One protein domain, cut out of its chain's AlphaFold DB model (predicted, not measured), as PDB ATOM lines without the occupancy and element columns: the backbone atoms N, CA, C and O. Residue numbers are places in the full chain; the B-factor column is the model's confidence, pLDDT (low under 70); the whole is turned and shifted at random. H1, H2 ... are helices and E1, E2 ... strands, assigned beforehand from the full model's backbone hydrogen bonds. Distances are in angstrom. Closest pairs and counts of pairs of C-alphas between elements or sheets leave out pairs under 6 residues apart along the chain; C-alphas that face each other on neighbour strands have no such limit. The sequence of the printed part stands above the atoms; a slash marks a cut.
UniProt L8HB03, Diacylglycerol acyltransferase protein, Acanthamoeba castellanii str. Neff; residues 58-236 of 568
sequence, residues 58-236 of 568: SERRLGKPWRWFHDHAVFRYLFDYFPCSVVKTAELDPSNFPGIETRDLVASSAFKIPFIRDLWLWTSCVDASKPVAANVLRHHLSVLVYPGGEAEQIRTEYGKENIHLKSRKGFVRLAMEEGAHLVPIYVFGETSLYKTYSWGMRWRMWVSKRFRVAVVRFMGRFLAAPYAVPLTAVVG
ATOM      1  N   SER A  58     113.777  76.645  62.837       85.88
ATOM      2  CA  SER A  58     112.854  77.104  61.784       85.88
ATOM      3  C   SER A  58     112.239  78.477  62.046       85.88
ATOM      4  O   SER A  58     112.001  79.234  61.104       85.88
ATOM      5  N   GLU A  59     112.052  78.839  63.315       84.81
ATOM      6  CA  GLU A  59     111.556  80.150  63.732       84.81
ATOM      7  C   GLU A  59     112.494  81.303  63.352       84.81
ATOM      8  O   GLU A  59     112.045  82.439  63.239       84.81
ATOM      9  N   ARG A  60     113.784  81.014  63.114       87.69
ATOM     10  CA  ARG A  60     114.793  81.995  62.682       87.69
ATOM     11  C   ARG A  60     114.974  82.056  61.162       87.69
ATOM     12  O   ARG A  60     115.792  82.834  60.679       87.69
ATOM     13  N   ARG A  61     114.259  81.208  60.417       86.88
ATOM     14  CA  ARG A  61     114.286  81.145  58.949       86.88
ATOM     15  C   ARG A  61     113.029  81.813  58.385       86.88
ATOM     16  O   ARG A  61     112.856  83.010  58.588       86.88
ATOM     17  N   LEU A  62     112.173  81.069  57.686       84.62
ATOM     18  CA  LEU A  62     110.911  81.558  57.108       84.62
ATOM     19  C   LEU A  62     109.670  80.901  57.745       84.62
ATOM     20  O   LEU A  62     108.565  81.049  57.224       84.62
ATOM     21  N   GLY A  63     109.847  80.183  58.860       84.69
ATOM     22  CA  GLY A  63     108.796  79.398  59.507       84.69
ATOM     23  C   GLY A  63     108.597  78.010  58.882       84.69
ATOM     24  O   GLY A  63     109.366  77.585  58.019       84.69
ATOM     25  N   LYS A  64     107.562  77.296  59.341       85.12
ATOM     26  CA  LYS A  64     107.116  75.994  58.803       85.12
ATOM     27  C   LYS A  64     105.588  75.986  58.637       85.12
ATOM     28  O   LYS A  64     104.908  75.240  59.345       85.12
ATOM     29  N   PRO A  65     105.038  76.835  57.749       82.38
ATOM     30  CA  PRO A  65     103.597  76.931  57.573       82.38
ATOM     31  C   PRO A  65     103.022  75.587  57.120       82.38
ATOM     32  O   PRO A  65     103.512  74.979  56.165       82.38
ATOM     33  N   TRP A  66     101.969  75.127  57.792       80.25
ATOM     34  CA  TRP A  66     101.264  73.904  57.424       80.25
ATOM     35  C   TRP A  66      99.898  74.277  56.859       80.25
ATOM     36  O   TRP A  66      98.947  74.507  57.601       80.25
ATOM     37  N   ARG A  67      99.806  74.343  55.524       74.94
ATOM     38  CA  ARG A  67      98.608  74.826  54.808       74.94
ATOM     39  C   ARG A  67      97.324  74.104  55.223       74.94
ATOM     40  O   ARG A  67      96.312  74.748  55.452       74.94
ATOM     41  N   TRP A  68      97.380  72.785  55.419       76.19
ATOM     42  CA  TRP A  68      96.214  72.015  55.868       76.19
ATOM     43  C   TRP A  68      95.707  72.455  57.249       76.19
ATOM     44  O   TRP A  68      94.502  72.552  57.460       76.19
ATOM     45  N   PHE A  69      96.625  72.752  58.173       74.50
ATOM     46  CA  PHE A  69      96.271  73.280  59.487       74.50
ATOM     47  C   PHE A  69      95.716  74.702  59.366       74.50
ATOM     48  O   PHE A  69      94.644  74.980  59.890       74.50
ATOM     49  N   HIS A  70      96.397  75.573  58.618       66.44
ATOM     50  CA  HIS A  70      95.993  76.962  58.387       66.44
ATOM     51  C   HIS A  70      94.591  77.093  57.752       66.44
ATOM     52  O   HIS A  70      93.789  77.914  58.189       66.44
ATOM     53  N   ASP A  71      94.254  76.238  56.782       67.81
ATOM     54  CA  ASP A  71      92.991  76.300  56.026       67.81
ATOM     55  C   ASP A  71      91.856  75.470  56.664       67.81
ATOM     56  O   ASP A  71      90.759  75.312  56.104       67.81
ATOM     57  N   HIS A  72      92.102  74.924  57.860       74.75
ATOM     58  CA  HIS A  72      91.168  74.044  58.548       74.75
ATOM     59  C   HIS A  72      89.844  74.760  58.875       74.75
ATOM     60  O   HIS A  72      89.801  75.930  59.258       74.75
ATOM     61  N   ALA A  73      88.723  74.034  58.782       69.75
ATOM     62  CA  ALA A  73      87.371  74.589  58.939       69.75
ATOM     63  C   ALA A  73      87.118  75.268  60.302       69.75
ATOM     64  O   ALA A  73      86.255  76.137  60.414       69.75
ATOM     65  N   VAL A  74      87.899  74.910  61.324       67.19
ATOM     66  CA  VAL A  74      87.830  75.516  62.663       67.19
ATOM     67  C   VAL A  74      88.167  77.013  62.640       67.19
ATOM     68  O   VAL A  74      87.515  77.786  63.340       67.19
ATOM     69  N   PHE A  75      89.112  77.440  61.795       66.38
ATOM     70  CA  PHE A  75      89.491  78.848  61.653       66.38
ATOM     71  C   PHE A  75      88.408  79.657  60.934       66.38
ATOM     72  O   PHE A  75      88.110  80.777  61.345       66.38
ATOM     73  N   ARG A  76      87.743  79.063  59.930       66.06
ATOM     74  CA  ARG A  76      86.563  79.661  59.278       66.06
ATOM     75  C   ARG A  76      85.412  79.848  60.264       66.06
ATOM     76  O   ARG A  76      84.857  80.935  60.354       66.06
ATOM     77  N   TYR A  77      85.125  78.831  61.079       66.38
ATOM     78  CA  TYR A  77      84.092  78.927  62.113       66.38
ATOM     79  C   TYR A  77      84.415  79.992  63.177       66.38
ATOM     80  O   TYR A  77      83.535  80.741  63.595       66.38
ATOM     81  N   LEU A  78      85.675  80.079  63.616       62.50
ATOM     82  CA  LEU A  78      86.146  81.135  64.517       62.50
ATOM     83  C   LEU A  78      85.945  82.527  63.916       62.50
ATOM     84  O   LEU A  78      85.532  83.435  64.629       62.50
ATOM     85  N   PHE A  79      86.215  82.695  62.620       63.00
ATOM     86  CA  PHE A  79      85.994  83.959  61.928       63.00
ATOM     87  C   PHE A  79      84.501  84.323  61.879       63.00
ATOM     88  O   PHE A  79      84.148  85.449  62.219       63.00
ATOM     89  N   ASP A  80      83.631  83.357  61.565       66.88
ATOM     90  CA  ASP A  80      82.170  83.534  61.517       66.88
ATOM     91  C   ASP A  80      81.534  83.777  62.899       66.88
ATOM     92  O   ASP A  80      80.454  84.364  63.008       66.88
ATOM     93  N   TYR A  81      82.188  83.326  63.975       67.69
ATOM     94  CA  TYR A  81      81.755  83.562  65.355       67.69
ATOM     95  C   TYR A  81      81.831  85.047  65.747       67.69
ATOM     96  O   TYR A  81      81.038  85.512  66.572       67.69
ATOM     97  N   PHE A  82      82.745  85.814  65.145       64.38
ATOM     98  CA  PHE A  82      82.842  87.253  65.363       64.38
ATOM     99  C   PHE A  82      82.120  88.016  64.249       64.38
ATOM    100  O   PHE A  82      82.354  87.756  63.071       64.38
ATOM    101  N   PRO A  83      81.290  89.026  64.569       62.38
ATOM    102  CA  PRO A  83      80.803  89.965  63.568       62.38
ATOM    103  C   PRO A  83      81.969  90.861  63.112       62.38
ATOM    104  O   PRO A  83      82.147  91.973  63.614       62.38
ATOM    105  N   CYS A  84      82.792  90.336  62.205       56.66
ATOM    106  CA  CYS A  84      83.954  90.996  61.626       56.66
ATOM    107  C   CYS A  84      83.538  91.891  60.457       56.66
ATOM    108  O   CYS A  84      82.842  91.464  59.539       56.66
ATOM    109  N   SER A  85      84.007  93.134  60.458       50.72
ATOM    110  CA  SER A  85      83.843  94.065  59.340       50.72
ATOM    111  C   SER A  85      85.190  94.681  58.984       50.72
ATOM    112  O   SER A  85      85.859  95.224  59.864       50.72
ATOM    113  N   VAL A  86      85.572  94.652  57.709       55.94
ATOM    114  CA  VAL A  86      86.778  95.334  57.226       55.94
ATOM    115  C   VAL A  86      86.374  96.663  56.599       55.94
ATOM    116  O   VAL A  86      85.585  96.700  55.659       55.94
ATOM    117  N   VAL A  87      86.923  97.759  57.115       51.16
ATOM    118  CA  VAL A  87      86.740  99.108  56.579       51.16
ATOM    119  C   VAL A  87      88.065  99.554  55.975       51.16
ATOM    120  O   VAL A  87      89.006  99.919  56.682       51.16
ATOM    121  N   LYS A  88      88.147  99.514  54.648       51.88
ATOM    122  CA  LYS A  88      89.280 100.071  53.909       51.88
ATOM    123  C   LYS A  88      89.141 101.591  53.895       51.88
ATOM    124  O   LYS A  88      88.117 102.111  53.464       51.88
ATOM    125  N   THR A  89      90.142 102.307  54.403       46.22
ATOM    126  CA  THR A  89      90.148 103.783  54.364       46.22
ATOM    127  C   THR A  89      90.809 104.345  53.109       46.22
ATOM    128  O   THR A  89      90.664 105.536  52.856       46.22
ATOM    129  N   ALA A  90      91.434 103.479  52.306       47.41
ATOM    130  CA  ALA A  90      91.864 103.730  50.936       47.41
ATOM    131  C   ALA A  90      91.794 102.441  50.105       47.41
ATOM    132  O   ALA A  90      91.844 101.338  50.661       47.41
ATOM    133  N   GLU A  91      91.661 102.580  48.786       44.22
ATOM    134  CA  GLU A  91      91.747 101.444  47.873       44.22
ATOM    135  C   GLU A  91      93.195 100.951  47.812       44.22
ATOM    136  O   GLU A  91      94.099 101.633  47.342       44.22
ATOM    137  N   LEU A  92      93.413  99.752  48.348       46.56
ATOM    138  CA  LEU A  92      94.605  98.964  48.081       46.56
ATOM    139  C   LEU A  92      94.328  98.192  46.793       46.56
ATOM    140  O   LEU A  92      93.450  97.324  46.799       46.56
ATOM    141  N   ASP A  93      95.025  98.537  45.712       43.22
ATOM    142  CA  ASP A  93      94.917  97.833  44.435       43.22
ATOM    143  C   ASP A  93      95.252  96.337  44.623       43.22
ATOM    144  O   ASP A  93      96.367  96.023  45.046       43.22
ATOM    145  N   PRO A  94      94.330  95.396  44.344       39.75
ATOM    146  CA  PRO A  94      94.595  93.963  44.447       39.75
ATOM    147  C   PRO A  94      95.811  93.497  43.629       39.75
ATOM    148  O   PRO A  94      96.466  92.543  44.052       39.75
ATOM    149  N   SER A  95      96.163  94.172  42.522       39.28
ATOM    150  CA  SER A  95      97.388  93.881  41.749       39.28
ATOM    151  C   SER A  95      98.681  94.233  42.480       39.28
ATOM    152  O   SER A  95      99.718  93.650  42.175       39.28
ATOM    153  N   ASN A  96      98.631  95.124  43.476       41.81
ATOM    154  CA  ASN A  96      99.760  95.421  44.362       41.81
ATOM    155  C   ASN A  96      99.885  94.405  45.512       41.81
ATOM    156  O   ASN A  96     100.845  94.452  46.280       41.81
ATOM    157  N   PHE A  97      98.917  93.488  45.642       44.38
ATOM    158  CA  PHE A  97      98.841  92.489  46.707       44.38
ATOM    159  C   PHE A  97      98.410  91.080  46.226       44.38
ATOM    160  O   PHE A  97      97.547  90.459  46.861       44.38
ATOM    161  N   PRO A  98      98.974  90.524  45.134       36.81
ATOM    162  CA  PRO A  98      98.638  89.176  44.695       36.81
ATOM    163  C   PRO A  98      99.235  88.162  45.680       36.81
ATOM    164  O   PRO A  98     100.448  88.051  45.810       36.81
ATOM    165  N   GLY A  99      98.381  87.430  46.401       49.34
ATOM    166  CA  GLY A  99      98.812  86.344  47.288       49.34
ATOM    167  C   GLY A  99      99.751  86.792  48.414       49.34
ATOM    168  O   GLY A  99     100.870  86.294  48.499       49.34
ATOM    169  N   ILE A 100      99.305  87.716  49.279       59.03
ATOM    170  CA  ILE A 100     100.079  88.159  50.453       59.03
ATOM    171  C   ILE A 100     100.376  86.960  51.369       59.03
ATOM    172  O   ILE A 100      99.593  86.617  52.255       59.03
ATOM    173  N   GLU A 101     101.539  86.344  51.196       70.19
ATOM    174  CA  GLU A 101     102.086  85.438  52.192       70.19
ATOM    175  C   GLU A 101     102.700  86.271  53.324       70.19
ATOM    176  O   GLU A 101     103.766  86.881  53.181       70.19
ATOM    177  N   THR A 102     102.004  86.319  54.461       80.44
ATOM    178  CA  THR A 102     102.479  87.009  55.663       80.44
ATOM    179  C   THR A 102     103.311  86.085  56.546       80.44
ATOM    180  O   THR A 102     103.118  84.864  56.578       80.44
ATOM    181  N   ARG A 103     104.246  86.672  57.294       85.56
ATOM    182  CA  ARG A 103     104.853  86.054  58.473       85.56
ATOM    183  C   ARG A 103     104.646  86.954  59.681       85.56
ATOM    184  O   ARG A 103     105.034  88.126  59.669       85.56
ATOM    185  N   ASP A 104     104.053  86.388  60.723       86.56
ATOM    186  CA  ASP A 104     103.691  87.133  61.926       86.56
ATOM    187  C   ASP A 104     104.838  87.093  62.933       86.56
ATOM    188  O   ASP A 104     105.341  86.022  63.284       86.56
ATOM    189  N   LEU A 105     105.267  88.265  63.404       88.31
ATOM    190  CA  LEU A 105     106.364  88.357  64.363       88.31
ATOM    191  C   LEU A 105     105.884  88.035  65.780       88.31
ATOM    192  O   LEU A 105     105.132  88.803  66.386       88.31
ATOM    193  N   VAL A 106     106.396  86.943  66.343       84.31
ATOM    194  CA  VAL A 106     106.081  86.481  67.701       84.31
ATOM    195  C   VAL A 106     107.321  86.564  68.594       84.31
ATOM    196  O   VAL A 106     108.462  86.423  68.149       84.31
ATOM    197  N   ALA A 107     107.114  86.836  69.885       83.44
ATOM    198  CA  ALA A 107     108.198  86.929  70.857       83.44
ATOM    199  C   ALA A 107     109.038  85.639  70.899       83.44
ATOM    200  O   ALA A 107     108.497  84.539  70.998       83.44
ATOM    201  N   SER A 108     110.368  85.776  70.927       84.88
ATOM    202  CA  SER A 108     111.322  84.653  70.939       84.88
ATOM    203  C   SER A 108     111.092  83.642  72.067       84.88
ATOM    204  O   SER A 108     111.501  82.489  71.975       84.88
ATOM    205  N   SER A 109     110.470  84.070  73.168       80.31
ATOM    206  CA  SER A 109     110.112  83.211  74.299       80.31
ATOM    207  C   SER A 109     109.033  82.183  73.947       80.31
ATOM    208  O   SER A 109     109.087  81.072  74.469       80.31
ATOM    209  N   ALA A 110     108.107  82.502  73.037       76.31
ATOM    210  CA  ALA A 110     107.046  81.591  72.611       76.31
ATOM    211  C   ALA A 110     107.597  80.361  71.873       76.31
ATOM    212  O   ALA A 110     107.060  79.267  72.016       76.31
ATOM    213  N   PHE A 111     108.719  80.516  71.160       82.88
ATOM    214  CA  PHE A 111     109.385  79.421  70.450       82.88
ATOM    215  C   PHE A 111     110.248  78.528  71.358       82.88
ATOM    216  O   PHE A 111     110.799  77.537  70.892       82.88
ATOM    217  N   LYS A 112     110.369  78.846  72.657       80.69
ATOM    218  CA  LYS A 112     111.088  78.009  73.637       80.69
ATOM    219  C   LYS A 112     110.210  76.949  74.288       80.69
ATOM    220  O   LYS A 112     110.743  76.050  74.929       80.69
ATOM    221  N   ILE A 113     108.888  77.082  74.181       75.06
ATOM    222  CA  ILE A 113     107.941  76.135  74.760       75.06
ATOM    223  C   ILE A 113     107.592  75.124  73.664       75.06
ATOM    224  O   ILE A 113     106.991  75.524  72.659       75.06
ATOM    225  N   PRO A 114     107.964  73.840  73.823       72.50
ATOM    226  CA  PRO A 114     107.580  72.801  72.877       72.50
ATOM    227  C   PRO A 114     106.055  72.776  72.702       72.50
ATOM    228  O   PRO A 114     105.314  73.197  73.590       72.50
ATOM    229  N   PHE A 115     105.585  72.320  71.547       75.19
ATOM    230  CA  PHE A 115     104.195  72.332  71.077       75.19
ATOM    231  C   PHE A 115     103.652  73.728  70.753       75.19
ATOM    232  O   PHE A 115     103.192  73.955  69.637       75.19
ATOM    233  N   ILE A 116     103.770  74.691  71.674       74.62
ATOM    234  CA  ILE A 116     103.400  76.093  71.410       74.62
ATOM    235  C   ILE A 116     104.224  76.635  70.240       74.62
ATOM    236  O   ILE A 116     103.680  77.268  69.339       74.62
ATOM    237  N   ARG A 117     105.525  76.329  70.217       82.06
ATOM    238  CA  ARG A 117     106.420  76.628  69.097       82.06
ATOM    239  C   ARG A 117     105.872  76.118  67.761       82.06
ATOM    240  O   ARG A 117     105.826  76.878  66.797       82.06
ATOM    241  N   ASP A 118     105.500  74.844  67.702       81.06
ATOM    242  CA  ASP A 118     105.087  74.190  66.457       81.06
ATOM    243  C   ASP A 118     103.736  74.732  65.978       81.06
ATOM    244  O   ASP A 118     103.582  75.007  64.792       81.06
ATOM    245  N   LEU A 119     102.819  75.020  66.907       78.00
ATOM    246  CA  LEU A 119     101.556  75.696  66.618       78.00
ATOM    247  C   LEU A 119     101.782  77.061  65.948       78.00
ATOM    248  O   LEU A 119     101.189  77.328  64.905       78.00
ATOM    249  N   TRP A 120     102.673  77.893  66.504       80.44
ATOM    250  CA  TRP A 120     103.026  79.188  65.914       80.44
ATOM    251  C   TRP A 120     103.668  79.038  64.530       80.44
ATOM    252  O   TRP A 120     103.356  79.793  63.612       80.44
ATOM    253  N   LEU A 121     104.551  78.055  64.351       84.25
ATOM    254  CA  LEU A 121     105.194  77.815  63.059       84.25
ATOM    255  C   LEU A 121     104.204  77.347  61.989       84.25
ATOM    256  O   LEU A 121     104.311  77.791  60.845       84.25
ATOM    257  N   TRP A 122     103.242  76.495  62.355       83.06
ATOM    258  CA  TRP A 122     102.194  76.014  61.453       83.06
ATOM    259  C   TRP A 122     101.252  77.131  61.004       83.06
ATOM    260  O   TRP A 122     100.773  77.077  59.873       83.06
ATOM    261  N   THR A 123     101.053  78.163  61.833       75.69
ATOM    262  CA  THR A 123     100.284  79.380  61.508       75.69
ATOM    263  C   THR A 123     101.136  80.498  60.895       75.69
ATOM    264  O   THR A 123     100.784  81.667  61.004       75.69
ATOM    265  N   SER A 124     102.264  80.169  60.255       83.56
ATOM    266  CA  SER A 124     103.139  81.130  59.555       83.56
ATOM    267  C   SER A 124     103.847  82.159  60.453       83.56
ATOM    268  O   SER A 124     104.378  83.150  59.947       83.56
ATOM    269  N   CYS A 125     103.914  81.955  61.769       86.62
ATOM    270  CA  CYS A 125     104.625  82.869  62.660       86.62
ATOM    271  C   CYS A 125     106.137  82.597  62.682       86.62
ATOM    272  O   CYS A 125     106.596  81.461  62.546       86.62
ATOM    273  N   VAL A 126     106.922  83.651  62.910       90.50
ATOM    274  CA  VAL A 126     108.390  83.611  62.995       90.50
ATOM    275  C   VAL A 126     108.899  84.462  64.160       90.50
ATOM    276  O   VAL A 126     108.160  85.245  64.761       90.50
ATOM    277  N   ASP A 127     110.174  84.306  64.503       90.88
ATOM    278  CA  ASP A 127     110.810  85.064  65.574       90.88
ATOM    279  C   ASP A 127     110.839  86.577  65.279       90.88
ATOM    280  O   ASP A 127     111.209  87.019  64.193       90.88
ATOM    281  N   ALA A 128     110.478  87.392  66.274       88.00
ATOM    282  CA  ALA A 128     110.394  88.849  66.150       88.00
ATOM    283  C   ALA A 128     111.749  89.588  66.101       88.00
ATOM    284  O   ALA A 128     111.782  90.823  66.161       88.00
ATOM    285  N   SER A 129     112.887  88.888  66.042       88.56
ATOM    286  CA  SER A 129     114.194  89.538  65.951       88.56
ATOM    287  C   SER A 129     114.396  90.240  64.606       88.56
ATOM    288  O   SER A 129     113.964  89.795  63.543       88.56
ATOM    289  N   LYS A 130     115.120  91.366  64.648       88.88
ATOM    290  CA  LYS A 130     115.421  92.182  63.463       88.88
ATOM    291  C   LYS A 130     116.037  91.376  62.300       88.88
ATOM    292  O   LYS A 130     115.616  91.620  61.174       88.88
ATOM    293  N   PRO A 131     117.000  90.449  62.511       89.44
ATOM    294  CA  PRO A 131     117.576  89.669  61.416       89.44
ATOM    295  C   PRO A 131     116.554  88.773  60.713       89.44
ATOM    296  O   PRO A 131     116.603  88.659  59.494       89.44
ATOM    297  N   VAL A 132     115.620  88.185  61.465       90.69
ATOM    298  CA  VAL A 132     114.576  87.300  60.930       90.69
ATOM    299  C   VAL A 132     113.545  88.112  60.158       90.69
ATOM    300  O   VAL A 132     113.281  87.811  59.000       90.69
ATOM    301  N   ALA A 133     113.049  89.207  60.737       89.88
ATOM    302  CA  ALA A 133     112.133  90.113  60.048       89.88
ATOM    303  C   ALA A 133     112.750  90.693  58.758       89.88
ATOM    304  O   ALA A 133     112.088  90.740  57.726       89.88
ATOM    305  N   ALA A 134     114.035  91.064  58.782       88.62
ATOM    306  CA  ALA A 134     114.764  91.469  57.581       88.62
ATOM    307  C   ALA A 134     114.860  90.333  56.552       88.62
ATOM    308  O   ALA A 134     114.683  90.561  55.361       88.62
ATOM    309  N   ASN A 135     115.134  89.104  57.000       90.38
ATOM    310  CA  ASN A 135     115.218  87.936  56.129       90.38
ATOM    311  C   ASN A 135     113.883  87.638  55.430       90.38
ATOM    312  O   ASN A 135     113.888  87.359  54.236       90.38
ATOM    313  N   VAL A 136     112.756  87.748  56.137       87.50
ATOM    314  CA  VAL A 136     111.413  87.585  55.555       87.50
ATOM    315  C   VAL A 136     111.163  88.620  54.457       87.50
ATOM    316  O   VAL A 136     110.789  88.244  53.350       87.50
ATOM    317  N   LEU A 137     111.440  89.902  54.727       86.19
ATOM    318  CA  LEU A 137     111.267  90.974  53.736       86.19
ATOM    319  C   LEU A 137     112.140  90.758  52.491       86.19
ATOM    320  O   LEU A 137     111.684  90.976  51.372       86.19
ATOM    321  N   ARG A 138     113.372  90.264  52.665       83.88
ATOM    322  CA  ARG A 138     114.283  89.939  51.551       83.88
ATOM    323  C   ARG A 138     113.818  88.773  50.684       83.88
ATOM    324  O   ARG A 138     114.267  88.670  49.553       83.88
ATOM    325  N   HIS A 139     112.941  87.912  51.196       81.56
ATOM    326  CA  HIS A 139     112.317  86.835  50.424       81.56
ATOM    327  C   HIS A 139     110.984  87.270  49.794       81.56
ATOM    328  O   HIS A 139     110.188  86.419  49.413       81.56
ATOM    329  N   HIS A 140     110.732  88.581  49.693       80.81
ATOM    330  CA  HIS A 140     109.518  89.159  49.105       80.81
ATOM    331  C   HIS A 140     108.218  88.751  49.821       80.81
ATOM    332  O   HIS A 140     107.138  88.784  49.239       80.81
ATOM    333  N   LEU A 141     108.319  88.392  51.103       81.94
ATOM    334  CA  LEU A 141     107.179  88.086  51.962       81.94
ATOM    335  C   LEU A 141     106.781  89.311  52.790       81.94
ATOM    336  O   LEU A 141     107.608  90.167  53.115       81.94
ATOM    337  N   SER A 142     105.511  89.371  53.187       83.44
ATOM    338  CA  SER A 142     105.000  90.443  54.045       83.44
ATOM    339  C   SER A 142     105.224  90.130  55.523       83.44
ATOM    340  O   SER A 142     105.094  88.990  55.958       83.44
ATOM    341  N   VAL A 143     105.527  91.151  56.326       86.56
ATOM    342  CA  VAL A 143     105.734  91.005  57.774       86.56
ATOM    343  C   VAL A 143     104.591  91.670  58.533       86.56
ATOM    344  O   VAL A 143     104.390  92.878  58.406       86.56
ATOM    345  N   LEU A 144     103.886  90.904  59.370       86.25
ATOM    346  CA  LEU A 144     102.900  91.448  60.303       86.25
ATOM    347  C   LEU A 144     103.570  91.744  61.649       86.25
ATOM    348  O   LEU A 144     104.188  90.873  62.267       86.25
ATOM    349  N   VAL A 145     103.451  92.990  62.112       86.19
ATOM    350  CA  VAL A 145     104.086  93.458  63.349       86.19
ATOM    351  C   VAL A 145     103.086  94.151  64.268       86.19
ATOM    352  O   VAL A 145     102.391  95.081  63.868       86.19
ATOM    353  N   TYR A 146     103.078  93.744  65.539       84.00
ATOM    354  CA  TYR A 146     102.302  94.379  66.606       84.00
ATOM    355  C   TYR A 146     103.214  95.302  67.436       84.00
ATOM    356  O   TYR A 146     103.955  94.824  68.301       84.00
ATOM    357  N   PRO A 147     103.206  96.629  67.205       75.75
ATOM    358  CA  PRO A 147     104.212  97.537  67.765       75.75
ATOM    359  C   PRO A 147     104.170  97.661  69.297       75.75
ATOM    360  O   PRO A 147     105.203  97.934  69.916       75.75
ATOM    361  N   GLY A 148     103.007  97.429  69.914       68.19
ATOM    362  CA  GLY A 148     102.817  97.461  71.367       68.19
ATOM    363  C   GLY A 148     103.513  96.327  72.130       68.19
ATOM    364  O   GLY A 148     103.982  96.527  73.259       68.19
ATOM    365  N   GLY A 149     103.636  95.151  71.500       75.12
ATOM    366  CA  GLY A 149     104.273  93.948  72.050       75.12
ATOM    367  C   GLY A 149     103.825  93.580  73.475       75.12
ATOM    368  O   GLY A 149     102.710  93.874  73.900       75.12
ATOM    369  N   GLU A 150     104.732  92.980  74.254       70.12
ATOM    370  CA  GLU A 150     104.465  92.541  75.640       70.12
ATOM    371  C   GLU A 150     103.956  93.670  76.559       70.12
ATOM    372  O   GLU A 150     103.163  93.447  77.474       70.12
ATOM    373  N   ALA A 151     104.429  94.900  76.334       67.94
ATOM    374  CA  ALA A 151     104.122  96.042  77.190       67.94
ATOM    375  C   ALA A 151     102.663  96.504  77.058       67.94
ATOM    376  O   ALA A 151     102.097  96.991  78.039       67.94
ATOM    377  N   GLU A 152     102.082  96.360  75.868       72.31
ATOM    378  CA  GLU A 152     100.668  96.629  75.599       72.31
ATOM    379  C   GLU A 152      99.793  95.473  76.095       72.31
ATOM    380  O   GLU A 152      98.811  95.706  76.799       72.31
ATOM    381  N   GLN A 153     100.222  94.226  75.869       73.12
ATOM    382  CA  GLN A 153      99.516  93.023  76.328       73.12
ATOM    383  C   GLN A 153      99.304  93.001  77.852       73.12
ATOM    384  O   GLN A 153      98.201  92.746  78.332       73.12
ATOM    385  N   ILE A 154     100.335  93.314  78.648       75.44
ATOM    386  CA  ILE A 154     100.227  93.284  80.120       75.44
ATOM    387  C   ILE A 154      99.344  94.418  80.659       75.44
ATOM    388  O   ILE A 154      98.671  94.233  81.676       75.44
ATOM    389  N   ARG A 155      99.349  95.575  79.986       75.00
ATOM    390  CA  ARG A 155      98.603  96.784  80.373       75.00
ATOM    391  C   ARG A 155      97.226  96.890  79.718       75.00
ATOM    392  O   ARG A 155      96.568  97.915  79.864       75.00
ATOM    393  N   THR A 156      96.798  95.858  78.997       76.25
ATOM    394  CA  THR A 156      95.487  95.836  78.354       76.25
ATOM    395  C   THR A 156      94.389  95.862  79.415       76.25
ATOM    396  O   THR A 156      94.347  95.022  80.320       76.25
ATOM    397  N   GLU A 157      93.479  96.821  79.292       78.25
ATOM    398  CA  GLU A 157      92.324  96.990  80.168       78.25
ATOM    399  C   GLU A 157      91.043  96.673  79.397       78.25
ATOM    400  O   GLU A 157      90.874  97.095  78.252       78.25
ATOM    401  N   TYR A 158      90.136  95.932  80.034       77.06
ATOM    402  CA  TYR A 158      88.867  95.558  79.421       77.06
ATOM    403  C   TYR A 158      88.084  96.790  78.957       77.06
ATOM    404  O   TYR A 158      87.825  97.705  79.742       77.06
ATOM    405  N   GLY A 159      87.706  96.800  77.677       68.00
ATOM    406  CA  GLY A 159      86.927  97.874  77.061       68.00
ATOM    407  C   GLY A 159      87.673  99.201  76.875       68.00
ATOM    408  O   GLY A 159      87.044 100.181  76.479       68.00
ATOM    409  N   LYS A 160      88.987  99.261  77.146       72.38
ATOM    410  CA  LYS A 160      89.803 100.470  76.963       72.38
ATOM    411  C   LYS A 160      90.893 100.254  75.921       72.38
ATOM    412  O   LYS A 160      91.802  99.450  76.101       72.38
ATOM    413  N   GLU A 161      90.817 101.026  74.847       64.12
ATOM    414  CA  GLU A 161      91.767 101.000  73.735       64.12
ATOM    415  C   GLU A 161      92.994 101.873  74.052       64.12
ATOM    416  O   GLU A 161      92.966 103.093  73.911       64.12
ATOM    417  N   ASN A 162      94.078 101.235  74.510       66.69
ATOM    418  CA  ASN A 162      95.337 101.888  74.885       66.69
ATOM    419  C   ASN A 162      96.485 101.435  73.969       66.69
ATOM    420  O   ASN A 162      97.007 100.334  74.130       66.69
ATOM    421  N   ILE A 163      96.930 102.307  73.062       66.88
ATOM    422  CA  ILE A 163      97.966 101.985  72.067       66.88
ATOM    423  C   ILE A 163      99.331 102.524  72.510       66.88
ATOM    424  O   ILE A 163      99.472 103.700  72.855       66.88
ATOM    425  N   HIS A 164     100.368 101.689  72.437       66.44
ATOM    426  CA  HIS A 164     101.724 102.026  72.870       66.44
ATOM    427  C   HIS A 164     102.696 102.172  71.683       66.44
ATOM    428  O   HIS A 164     103.575 101.337  71.478       66.44
ATOM    429  N   LEU A 165     102.585 103.272  70.923       64.75
ATOM    430  CA  LEU A 165     103.361 103.476  69.682       64.75
ATOM    431  C   LEU A 165     104.552 104.454  69.799       64.75
ATOM    432  O   LEU A 165     105.601 104.224  69.198       64.75
ATOM    433  N   LYS A 166     104.432 105.529  70.597       61.00
ATOM    434  CA  LYS A 166     105.343 106.703  70.586       61.00
ATOM    435  C   LYS A 166     106.845 106.395  70.658       61.00
ATOM    436  O   LYS A 166     107.656 107.090  70.048       61.00
ATOM    437  N   SER A 167     107.235 105.387  71.433       61.03
ATOM    438  CA  SER A 167     108.640 105.039  71.680       61.03
ATOM    439  C   SER A 167     109.157 103.887  70.809       61.03
ATOM    440  O   SER A 167     110.339 103.553  70.872       61.03
ATOM    441  N   ARG A 168     108.306 103.270  69.980       70.12
ATOM    442  CA  ARG A 168     108.599 102.028  69.252       70.12
ATOM    443  C   ARG A 168     108.817 102.305  67.764       70.12
ATOM    444  O   ARG A 168     107.941 102.079  66.950       70.12
ATOM    445  N   LYS A 169     110.013 102.777  67.394       78.62
ATOM    446  CA  LYS A 169     110.361 103.149  65.999       78.62
ATOM    447  C   LYS A 169     111.149 102.079  65.224       78.62
ATOM    448  O   LYS A 169     111.547 102.303  64.085       78.62
ATOM    449  N   GLY A 170     111.414 100.926  65.843       81.62
ATOM    450  CA  GLY A 170     112.300  99.893  65.289       81.62
ATOM    451  C   GLY A 170     111.794  99.264  63.989       81.62
ATOM    452  O   GLY A 170     112.580  99.094  63.062       81.62
ATOM    453  N   PHE A 171     110.491  98.981  63.899       83.44
ATOM    454  CA  PHE A 171     109.876  98.423  62.691       83.44
ATOM    455  C   PHE A 171     109.877  99.431  61.532       83.44
ATOM    456  O   PHE A 171     110.149  99.048  60.403       83.44
ATOM    457  N   VAL A 172     109.682 100.727  61.821       84.31
ATOM    458  CA  VAL A 172     109.780 101.801  60.816       84.31
ATOM    459  C   VAL A 172     111.193 101.884  60.257       84.31
ATOM    460  O   VAL A 172     111.382 101.941  59.049       84.31
ATOM    461  N   ARG A 173     112.201 101.839  61.132       83.19
ATOM    462  CA  ARG A 173     113.600 101.824  60.705       83.19
ATOM    463  C   ARG A 173     113.923 100.595  59.853       83.19
ATOM    464  O   ARG A 173     114.612 100.740  58.854       83.19
ATOM    465  N   LEU A 174     113.454  99.410  60.251       83.88
ATOM    466  CA  LEU A 174     113.666  98.177  59.490       83.88
ATOM    467  C   LEU A 174     113.021  98.258  58.106       83.88
ATOM    468  O   LEU A 174     113.672  97.925  57.125       83.88
ATOM    469  N   ALA A 175     111.786  98.753  58.035       84.06
ATOM    470  CA  ALA A 175     111.115  99.024  56.778       84.06
ATOM    471  C   ALA A 175     112.017  99.931  55.913       84.06
ATOM    472  O   ALA A 175     112.513  99.504  54.876       84.06
ATOM    473  N   MET A 176     112.382 101.121  56.396       80.56
ATOM    474  CA  MET A 176     113.245 102.055  55.654       80.56
ATOM    475  C   MET A 176     114.599 101.481  55.197       80.56
ATOM    476  O   MET A 176     115.162 101.958  54.209       80.56
ATOM    477  N   GLU A 177     115.143 100.501  55.920       81.81
ATOM    478  CA  GLU A 177     116.365  99.783  55.549       81.81
ATOM    479  C   GLU A 177     116.121  98.770  54.409       81.81
ATOM    480  O   GLU A 177     116.948  98.679  53.502       81.81
ATOM    481  N   GLU A 178     114.995  98.050  54.419       80.00
ATOM    482  CA  GLU A 178     114.691  96.959  53.476       80.00
ATOM    483  C   GLU A 178     113.750  97.359  52.313       80.00
ATOM    484  O   GLU A 178     113.593  96.582  51.383       80.00
ATOM    485  N   GLY A 179     113.140  98.552  52.314       75.38
ATOM    486  CA  GLY A 179     112.327  99.051  51.184       75.38
ATOM    487  C   GLY A 179     110.835  98.647  51.160       75.38
ATOM    488  O   GLY A 179     110.115  99.074  50.269       75.38
ATOM    489  N   ALA A 180     110.340  97.873  52.129       79.69
ATOM    490  CA  ALA A 180     108.942  97.405  52.270       79.69
ATOM    491  C   ALA A 180     107.859  98.386  52.825       79.69
ATOM    492  O   ALA A 180     107.839  98.703  54.019       79.69
ATOM    493  N   HIS A 181     106.880  98.819  52.035       78.94
ATOM    494  CA  HIS A 181     105.828  99.761  52.474       78.94
ATOM    495  C   HIS A 181     105.104  99.378  53.784       78.94
ATOM    496  O   HIS A 181     104.806  98.213  54.039       78.94
ATOM    497  N   LEU A 182     104.795 100.373  54.626       80.38
ATOM    498  CA  LEU A 182     104.088 100.146  55.893       80.38
ATOM    499  C   LEU A 182     102.586 100.347  55.714       80.38
ATOM    500  O   LEU A 182     102.147 101.467  55.477       80.38
ATOM    501  N   VAL A 183     101.790  99.297  55.906       79.62
ATOM    502  CA  VAL A 183     100.324  99.383  55.870       79.62
ATOM    503  C   VAL A 183      99.783  99.381  57.304       79.62
ATOM    504  O   VAL A 183      99.884  98.361  57.988       79.62
ATOM    505  N   PRO A 184      99.243 100.504  57.815       78.62
ATOM    506  CA  PRO A 184      98.710 100.546  59.169       78.62
ATOM    507  C   PRO A 184      97.349  99.845  59.228       78.62
ATOM    508  O   PRO A 184      96.427 100.184  58.487       78.62
ATOM    509  N   ILE A 185      97.214  98.898  60.154       73.69
ATOM    510  CA  ILE A 185      95.967  98.177  60.424       73.69
ATOM    511  C   ILE A 185      95.617  98.378  61.894       73.69
ATOM    512  O   ILE A 185      96.469  98.216  62.767       73.69
ATOM    513  N   TYR A 186      94.367  98.747  62.171       76.25
ATOM    514  CA  TYR A 186      93.852  98.864  63.531       76.25
ATOM    515  C   TYR A 186      92.524  98.130  63.671       76.25
ATOM    516  O   TYR A 186      91.623  98.344  62.864       76.25
ATOM    517  N   VAL A 187      92.375  97.295  64.698       68.12
ATOM    518  CA  VAL A 187      91.160  96.505  64.916       68.12
ATOM    519  C   VAL A 187      90.434  97.008  66.161       68.12
ATOM    520  O   VAL A 187      90.921  96.909  67.283       68.12
ATOM    521  N   PHE A 188      89.240  97.557  65.961       69.19
ATOM    522  CA  PHE A 188      88.374  98.000  67.051       69.19
ATOM    523  C   PHE A 188      87.683  96.822  67.725       69.19
ATOM    524  O   PHE A 188      87.236  95.891  67.052       69.19
ATOM    525  N   GLY A 189      87.493  96.927  69.042       66.69
ATOM    526  CA  GLY A 189      86.753  95.937  69.832       66.69
ATOM    527  C   GLY A 189      87.600  94.800  70.409       66.69
ATOM    528  O   GLY A 189      87.099  94.071  71.267       66.69
ATOM    529  N   GLU A 190      88.884  94.690  70.047       67.69
ATOM    530  CA  GLU A 190      89.791  93.648  70.560       67.69
ATOM    531  C   GLU A 190      89.874  93.636  72.094       67.69
ATOM    532  O   GLU A 190      89.823  92.585  72.732       67.69
ATOM    533  N   THR A 191      89.904  94.815  72.716       73.44
ATOM    534  CA  THR A 191      89.984  94.982  74.182       73.44
ATOM    535  C   THR A 191      88.728  94.517  74.919       73.44
ATOM    536  O   THR A 191      88.718  94.436  76.147       73.44
ATOM    537  N   SER A 192      87.655  94.213  74.191       76.56
ATOM    538  CA  SER A 192      86.398  93.696  74.735       76.56
ATOM    539  C   SER A 192      86.258  92.176  74.572       76.56
ATOM    540  O   SER A 192      85.299  91.604  75.093       76.56
ATOM    541  N   LEU A 193      87.210  91.504  73.909       68.94
ATOM    542  CA  LEU A 193      87.194  90.049  73.704       68.94
ATOM    543  C   LEU A 193      87.377  89.263  75.003       68.94
ATOM    544  O   LEU A 193      86.820  88.174  75.142       68.94
ATOM    545  N   TYR A 194      88.110  89.822  75.968       76.88
ATOM    546  CA  TYR A 194      88.363  89.189  77.255       76.88
ATOM    547  C   TYR A 194      88.361  90.197  78.396       76.88
ATOM    548  O   TYR A 194      88.980  91.253  78.299       76.88
ATOM    549  N   LYS A 195      87.750  89.837  79.528       79.31
ATOM    550  CA  LYS A 195      87.850  90.635  80.756       79.31
ATOM    551  C   LYS A 195      89.250  90.484  81.332       79.31
ATOM    552  O   LYS A 195      89.607  89.387  81.751       79.31
ATOM    553  N   THR A 196      90.038  91.553  81.357       80.75
ATOM    554  CA  THR A 196      91.378  91.549  81.956       80.75
ATOM    555  C   THR A 196      91.339  91.997  83.415       80.75
ATOM    556  O   THR A 196      90.535  92.844  83.802       80.75
ATOM    557  N   TYR A 197      92.220  91.427  84.242       80.62
ATOM    558  CA  TYR A 197      92.298  91.747  85.672       80.62
ATOM    559  C   TYR A 197      93.674  92.295  86.041       80.62
ATOM    560  O   TYR A 197      94.711  91.733  85.675       80.62
ATOM    561  N   SER A 198      93.696  93.376  86.819       75.38
ATOM    562  CA  SER A 198      94.915  94.082  87.236       75.38
ATOM    563  C   SER A 198      95.594  93.482  88.474       75.38
ATOM    564  O   SER A 198      96.746  93.809  88.763       75.38
ATOM    565  N   TRP A 199      94.935  92.568  89.197       78.00
ATOM    566  CA  TRP A 199      95.525  91.942  90.385       78.00
ATOM    567  C   TRP A 199      96.853  91.221  90.026       78.00
ATOM    568  O   TRP A 199      97.021  90.705  88.911       78.00
ATOM    569  N   GLY A 200      97.829  91.234  90.938       79.88
ATOM    570  CA  GLY A 200      99.151  90.625  90.732       79.88
ATOM    571  C   GLY A 200     100.076  91.340  89.730       79.88
ATOM    572  O   GLY A 200     101.073  90.754  89.312       79.88
ATOM    573  N   MET A 201      99.788  92.590  89.334       81.56
ATOM    574  CA  MET A 201     100.563  93.332  88.319       81.56
ATOM    575  C   MET A 201     102.071  93.400  88.617       81.56
ATOM    576  O   MET A 201     102.879  93.225  87.710       81.56
ATOM    577  N   ARG A 202     102.473  93.606  89.882       82.69
ATOM    578  CA  ARG A 202     103.898  93.693  90.273       82.69
ATOM    579  C   ARG A 202     104.663  92.404  89.960       82.69
ATOM    580  O   ARG A 202     105.733  92.467  89.362       82.69
ATOM    581  N   TRP A 203     104.088  91.254  90.308       84.25
ATOM    582  CA  TRP A 203     104.671  89.943  90.015       84.25
ATOM    583  C   TRP A 203     104.685  89.658  88.508       84.25
ATOM    584  O   TRP A 203     105.719  89.286  87.964       84.25
ATOM    585  N   ARG A 204     103.588  89.937  87.793       81.81
ATOM    586  CA  ARG A 204     103.499  89.747  86.331       81.81
ATOM    587  C   ARG A 204     104.528  90.584  85.570       81.81
ATOM    588  O   ARG A 204     105.177  90.092  84.652       81.81
ATOM    589  N   MET A 205     104.716  91.837  85.983       80.44
ATOM    590  CA  MET A 205     105.741  92.726  85.429       80.44
ATOM    591  C   MET A 205     107.157  92.238  85.747       80.44
ATOM    592  O   MET A 205     108.048  92.382  84.913       80.44
ATOM    593  N   TRP A 206     107.377  91.652  86.928       84.31
ATOM    594  CA  TRP A 206     108.646  91.007  87.267       84.31
ATOM    595  C   TRP A 206     108.914  89.788  86.368       84.31
ATOM    596  O   TRP A 206     109.992  89.708  85.779       84.31
ATOM    597  N   VAL A 207     107.920  88.913  86.163       79.38
ATOM    598  CA  VAL A 207     108.017  87.751  85.257       79.38
ATOM    599  C   VAL A 207     108.320  88.190  83.823       79.38
ATOM    600  O   VAL A 207     109.264  87.683  83.222       79.38
ATOM    601  N   SER A 208     107.598  89.178  83.284       80.19
ATOM    602  CA  SER A 208     107.856  89.695  81.930       80.19
ATOM    603  C   SER A 208     109.257  90.289  81.795       80.19
ATOM    604  O   SER A 208     109.969  89.960  80.849       80.19
ATOM    605  N   LYS A 209     109.727  91.077  82.772       79.12
ATOM    606  CA  LYS A 209     111.102  91.604  82.752       79.12
ATOM    607  C   LYS A 209     112.158  90.497  82.809       79.12
ATOM    608  O   LYS A 209     113.191  90.622  82.155       79.12
ATOM    609  N   ARG A 210     111.915  89.435  83.586       79.00
ATOM    610  CA  ARG A 210     112.888  88.362  83.840       79.00
ATOM    611  C   ARG A 210     112.927  87.289  82.753       79.00
ATOM    612  O   ARG A 210     114.004  86.753  82.491       79.00
ATOM    613  N   PHE A 211     111.782  86.976  82.150       73.00
ATOM    614  CA  PHE A 211     111.612  85.854  81.223       73.00
ATOM    615  C   PHE A 211     111.134  86.263  79.823       73.00
ATOM    616  O   PHE A 211     111.121  85.408  78.940       73.00
ATOM    617  N   ARG A 212     110.797  87.544  79.587       72.06
ATOM    618  CA  ARG A 212     110.218  88.039  78.315       72.06
ATOM    619  C   ARG A 212     108.920  87.307  77.953       72.06
ATOM    620  O   ARG A 212     108.703  86.910  76.814       72.06
ATOM    621  N   VAL A 213     108.096  87.031  78.964       72.19
ATOM    622  CA  VAL A 213     106.796  86.363  78.823       72.19
ATOM    623  C   VAL A 213     105.719  87.279  79.387       72.19
ATOM    624  O   VAL A 213     105.735  87.622  80.572       72.19
ATOM    625  N   ALA A 214     104.770  87.671  78.539       70.94
ATOM    626  CA  ALA A 214     103.618  88.456  78.949       70.94
ATOM    627  C   ALA A 214     102.565  87.551  79.602       70.94
ATOM    628  O   ALA A 214     101.775  86.896  78.929       70.94
ATOM    629  N   VAL A 215     102.531  87.530  80.935       73.25
ATOM    630  CA  VAL A 215     101.463  86.847  81.675       73.25
ATOM    631  C   VAL A 215     100.257  87.780  81.751       73.25
ATOM    632  O   VAL A 215     100.216  88.708  82.569       73.25
ATOM    633  N   VAL A 216      99.273  87.558  80.882       72.38
ATOM    634  CA  VAL A 216      97.995  88.278  80.893       72.38
ATOM    635  C   VAL A 216      96.966  87.440  81.629       72.38
ATOM    636  O   VAL A 216      96.774  86.270  81.322       72.38
ATOM    637  N   ARG A 217      96.301  88.037  82.621       74.69
ATOM    638  CA  ARG A 217      95.169  87.385  83.280       74.69
ATOM    639  C   ARG A 217      93.887  87.893  82.676       74.69
ATOM    640  O   ARG A 217      93.581  89.082  82.787       74.69
ATOM    641  N   PHE A 218      93.173  86.974  82.057       77.50
ATOM    642  CA  PHE A 218      91.976  87.258  81.306       77.50
ATOM    643  C   PHE A 218      90.900  86.215  81.616       77.50
ATOM    644  O   PHE A 218      91.208  85.108  82.051       77.50
ATOM    645  N   MET A 219      89.640  86.594  81.436       74.44
ATOM    646  CA  MET A 219      88.487  85.706  81.530       74.44
ATOM    647  C   MET A 219      87.611  85.919  80.308       74.44
ATOM    648  O   MET A 219      87.104  87.023  80.069       74.44
ATOM    649  N   GLY A 220      87.445  84.849  79.550       69.81
ATOM    650  CA  GLY A 220      86.523  84.759  78.435       69.81
ATOM    651  C   GLY A 220      85.171  84.161  78.830       69.81
ATOM    652  O   GLY A 220      84.879  83.923  80.002       69.81
ATOM    653  N   ARG A 221      84.342  83.883  77.831       66.00
ATOM    654  CA  ARG A 221      83.200  82.974  77.924       66.00
ATOM    655  C   ARG A 221      83.728  81.557  78.202       66.00
ATOM    656  O   ARG A 221      84.697  81.133  77.582       66.00
ATOM    657  N   PHE A 222      83.132  80.837  79.155       67.69
ATOM    658  CA  PHE A 222      83.612  79.511  79.593       67.69
ATOM    659  C   PHE A 222      85.130  79.476  79.880       67.69
ATOM    660  O   PHE A 222      85.859  78.640  79.354       67.69
ATOM    661  N   LEU A 223      85.608  80.415  80.707       63.53
ATOM    662  CA  LEU A 223      87.007  80.592  81.127       63.53
ATOM    663  C   LEU A 223      87.945  81.188  80.068       63.53
ATOM    664  O   LEU A 223      88.521  82.251  80.309       63.53
ATOM    665  N   ALA A 224      88.083  80.552  78.906       65.25
ATOM    666  CA  ALA A 224      89.140  80.874  77.940       65.25
ATOM    667  C   ALA A 224      88.649  81.305  76.550       65.25
ATOM    668  O   ALA A 224      89.460  81.803  75.775       65.25
ATOM    669  N   ALA A 225      87.360  81.156  76.218       67.31
ATOM    670  CA  ALA A 225      86.860  81.510  74.889       67.31
ATOM    671  C   ALA A 225      86.521  83.010  74.791       67.31
ATOM    672  O   ALA A 225      85.965  83.583  75.724       67.31
ATOM    673  N   PRO A 226      86.801  83.683  73.674       71.00
ATOM    674  CA  PRO A 226      86.527  85.111  73.530       71.00
ATOM    675  C   PRO A 226      85.021  85.423  73.538       71.00
ATOM    676  O   PRO A 226      84.186  84.635  73.076       71.00
ATOM    677  N   TYR A 227      84.649  86.596  74.052       74.06
ATOM    678  CA  TYR A 227      83.280  87.100  73.925       74.06
ATOM    679  C   TYR A 227      82.973  87.439  72.461       74.06
ATOM    680  O   TYR A 227      83.811  88.006  71.763       74.06
ATOM    681  N   ALA A 228      81.754  87.131  72.008       72.19
ATOM    682  CA  ALA A 228      81.271  87.519  70.686       72.19
ATOM    683  C   ALA A 228      81.026  89.038  70.640       72.19
ATOM    684  O   ALA A 228      79.941  89.526  70.965       72.19
ATOM    685  N   VAL A 229      82.067  89.791  70.290       66.31
ATOM    686  CA  VAL A 229      82.045  91.252  70.169       66.31
ATOM    687  C   VAL A 229      82.276  91.632  68.706       66.31
ATOM    688  O   VAL A 229      83.111  91.002  68.062       66.31
ATOM    689  N   PRO A 230      81.574  92.645  68.162       67.69
ATOM    690  CA  PRO A 230      81.855  93.147  66.821       67.69
ATOM    691  C   PRO A 230      83.301  93.633  66.701       67.69
ATOM    692  O   PRO A 230      83.718  94.508  67.465       67.69
ATOM    693  N   LEU A 231      84.032  93.081  65.732       60.38
ATOM    694  CA  LEU A 231      85.406  93.461  65.423       60.38
ATOM    695  C   LEU A 231      85.423  94.265  64.126       60.38
ATOM    696  O   LEU A 231      84.917  93.820  63.097       60.38
ATOM    697  N   THR A 232      86.015  95.457  64.159       63.09
ATOM    698  CA  THR A 232      86.135  96.295  62.958       63.09
ATOM    699  C   THR A 232      87.598  96.541  62.645       63.09
ATOM    700  O   THR A 232      88.237  97.358  63.304       63.09
ATOM    701  N   ALA A 233      88.117  95.856  61.628       63.16
ATOM    702  CA  ALA A 233      89.465  96.078  61.125       63.16
ATOM    703  C   ALA A 233      89.467  97.273  60.168       63.16
ATOM    704  O   ALA A 233      88.776  97.271  59.151       63.16
ATOM    705  N   VAL A 234      90.238  98.303  60.494       63.28
ATOM    706  CA  VAL A 234      90.429  99.499  59.681       63.28
ATOM    707  C   VAL A 234      91.812  99.444  59.058       63.28
ATOM    708  O   VAL A 234      92.816  99.445  59.771       63.28
ATOM    709  N   VAL A 235      91.854  99.402  57.729       64.88
ATOM    710  CA  VAL A 235      93.101  99.367  56.955       64.88
ATOM    711  C   VAL A 235      93.374 100.760  56.398       64.88
ATOM    712  O   VAL A 235      92.508 101.349  55.741       64.88
ATOM    713  N   GLY A 236      94.547 101.304  56.711       57.88
ATOM    714  CA  GLY A 236      95.014 102.612  56.263       57.88
ATOM    715  C   GLY A 236      95.829 102.581  54.975       57.88
ATOM    716  O   GLY A 236      96.228 101.521  54.499       57.88
TER     717      GLY A 236
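This is residues 58 to 236 of the 568 residues of the protein "Diacylglycerol acyltransferase protein" of Acanthamoeba castellanii str. Neff (UniProt L8HB03). A small parallel sheet, E3 E2 E4, makes the core between H3 on one face and H4 on the other, with H6 packed on H4; a second small sheet, E1 E6 E5, stands away to one side with no helix on it. Two long links run between this second sheet and H7, which packs loosely on H5, and residues 72 to 77 stick out at H2. The printed part has 179 residues with seven named helices and six named strands, in the order H1 H2 E1 E2 H3 E3 H4 E4 H5 H6 E5 H7 E6; the sheet E1 E6 E5 is mixed. The class is mixed, helices and strands, with under half of the residues in named elements. The whole is compact, radius of gyration of the C-alphas 17.0 A, spanning 46 by 37 by 36 A.

H1 is residues 67 to 70, beginning at C-alpha 67 (98.608, 74.826, 54.808). H2 is 73 to 81, 12.4 A; E1 84 to 88, 13.0 A; E2 102 to 106, 12.6 A. H3 is 116 to 122, E3 125 to 127, H4 130 to 138, 12.2 A, and E4 142 to 144. H5 is 149 to 154, H6 170 to 178, 12.4 A, and E5 185 to 188. H7, 201 to 211, is 15.1 A long. E6, 231 to 235, is 12.9 A long and ends at C-alpha 235 (93.101, 99.367, 56.955).

E2 is parallel to E4, with N 103 and O 142 at 2.8 A, and to E3, with N 126 and O 104 at 2.9 A. E2, H3, E3 form a strand-helix-strand unit, two parallel neighbours with a helix between; E3, H4, E4 form a split one, with E2 between its strands. Both crossovers are right-handed. H3 and H4 are on opposite faces, at heights over the sheet of 9.1 A and 8.8 A. H4 and H6 touch, C-alphas of Ala 134 and Glu 178 closest at 6.9 A, at a steep tilt of 40 degrees, the same way. H1 and H3 only just touch, with 3 pairs of C-alphas within 8 A, Phe 69 and Trp 122 closest at 6.8 A. H5 and H7 only just touch, also with 3 pairs, Ile 154 and Met 205 closest at 7.7 A. E6 is parallel to E1, N 87 and O 233 at 2.8 A, and antiparallel to E5, N 234 and O 186 at 2.7 A. H2 touches no helix. Every O i to N i+4 pair is within hydrogen-bond range in H2 to H7; H1 is too short for one, and its one O i to N i+3 pair is within range.

The C-alphas of Ser 95 and Gly 200, the two farthest apart, are 49.1 A apart. The printed part has no cut. The links E1 to E2, H5 to H6, E5 to H7 and H7 to E6 are long; residues 195 to 196 pair antiparallel with 218 to 219. Mean pLDDT of the printed part is 73.7, with 59 residues under 70, among them 73 to 100 and 229 to 236.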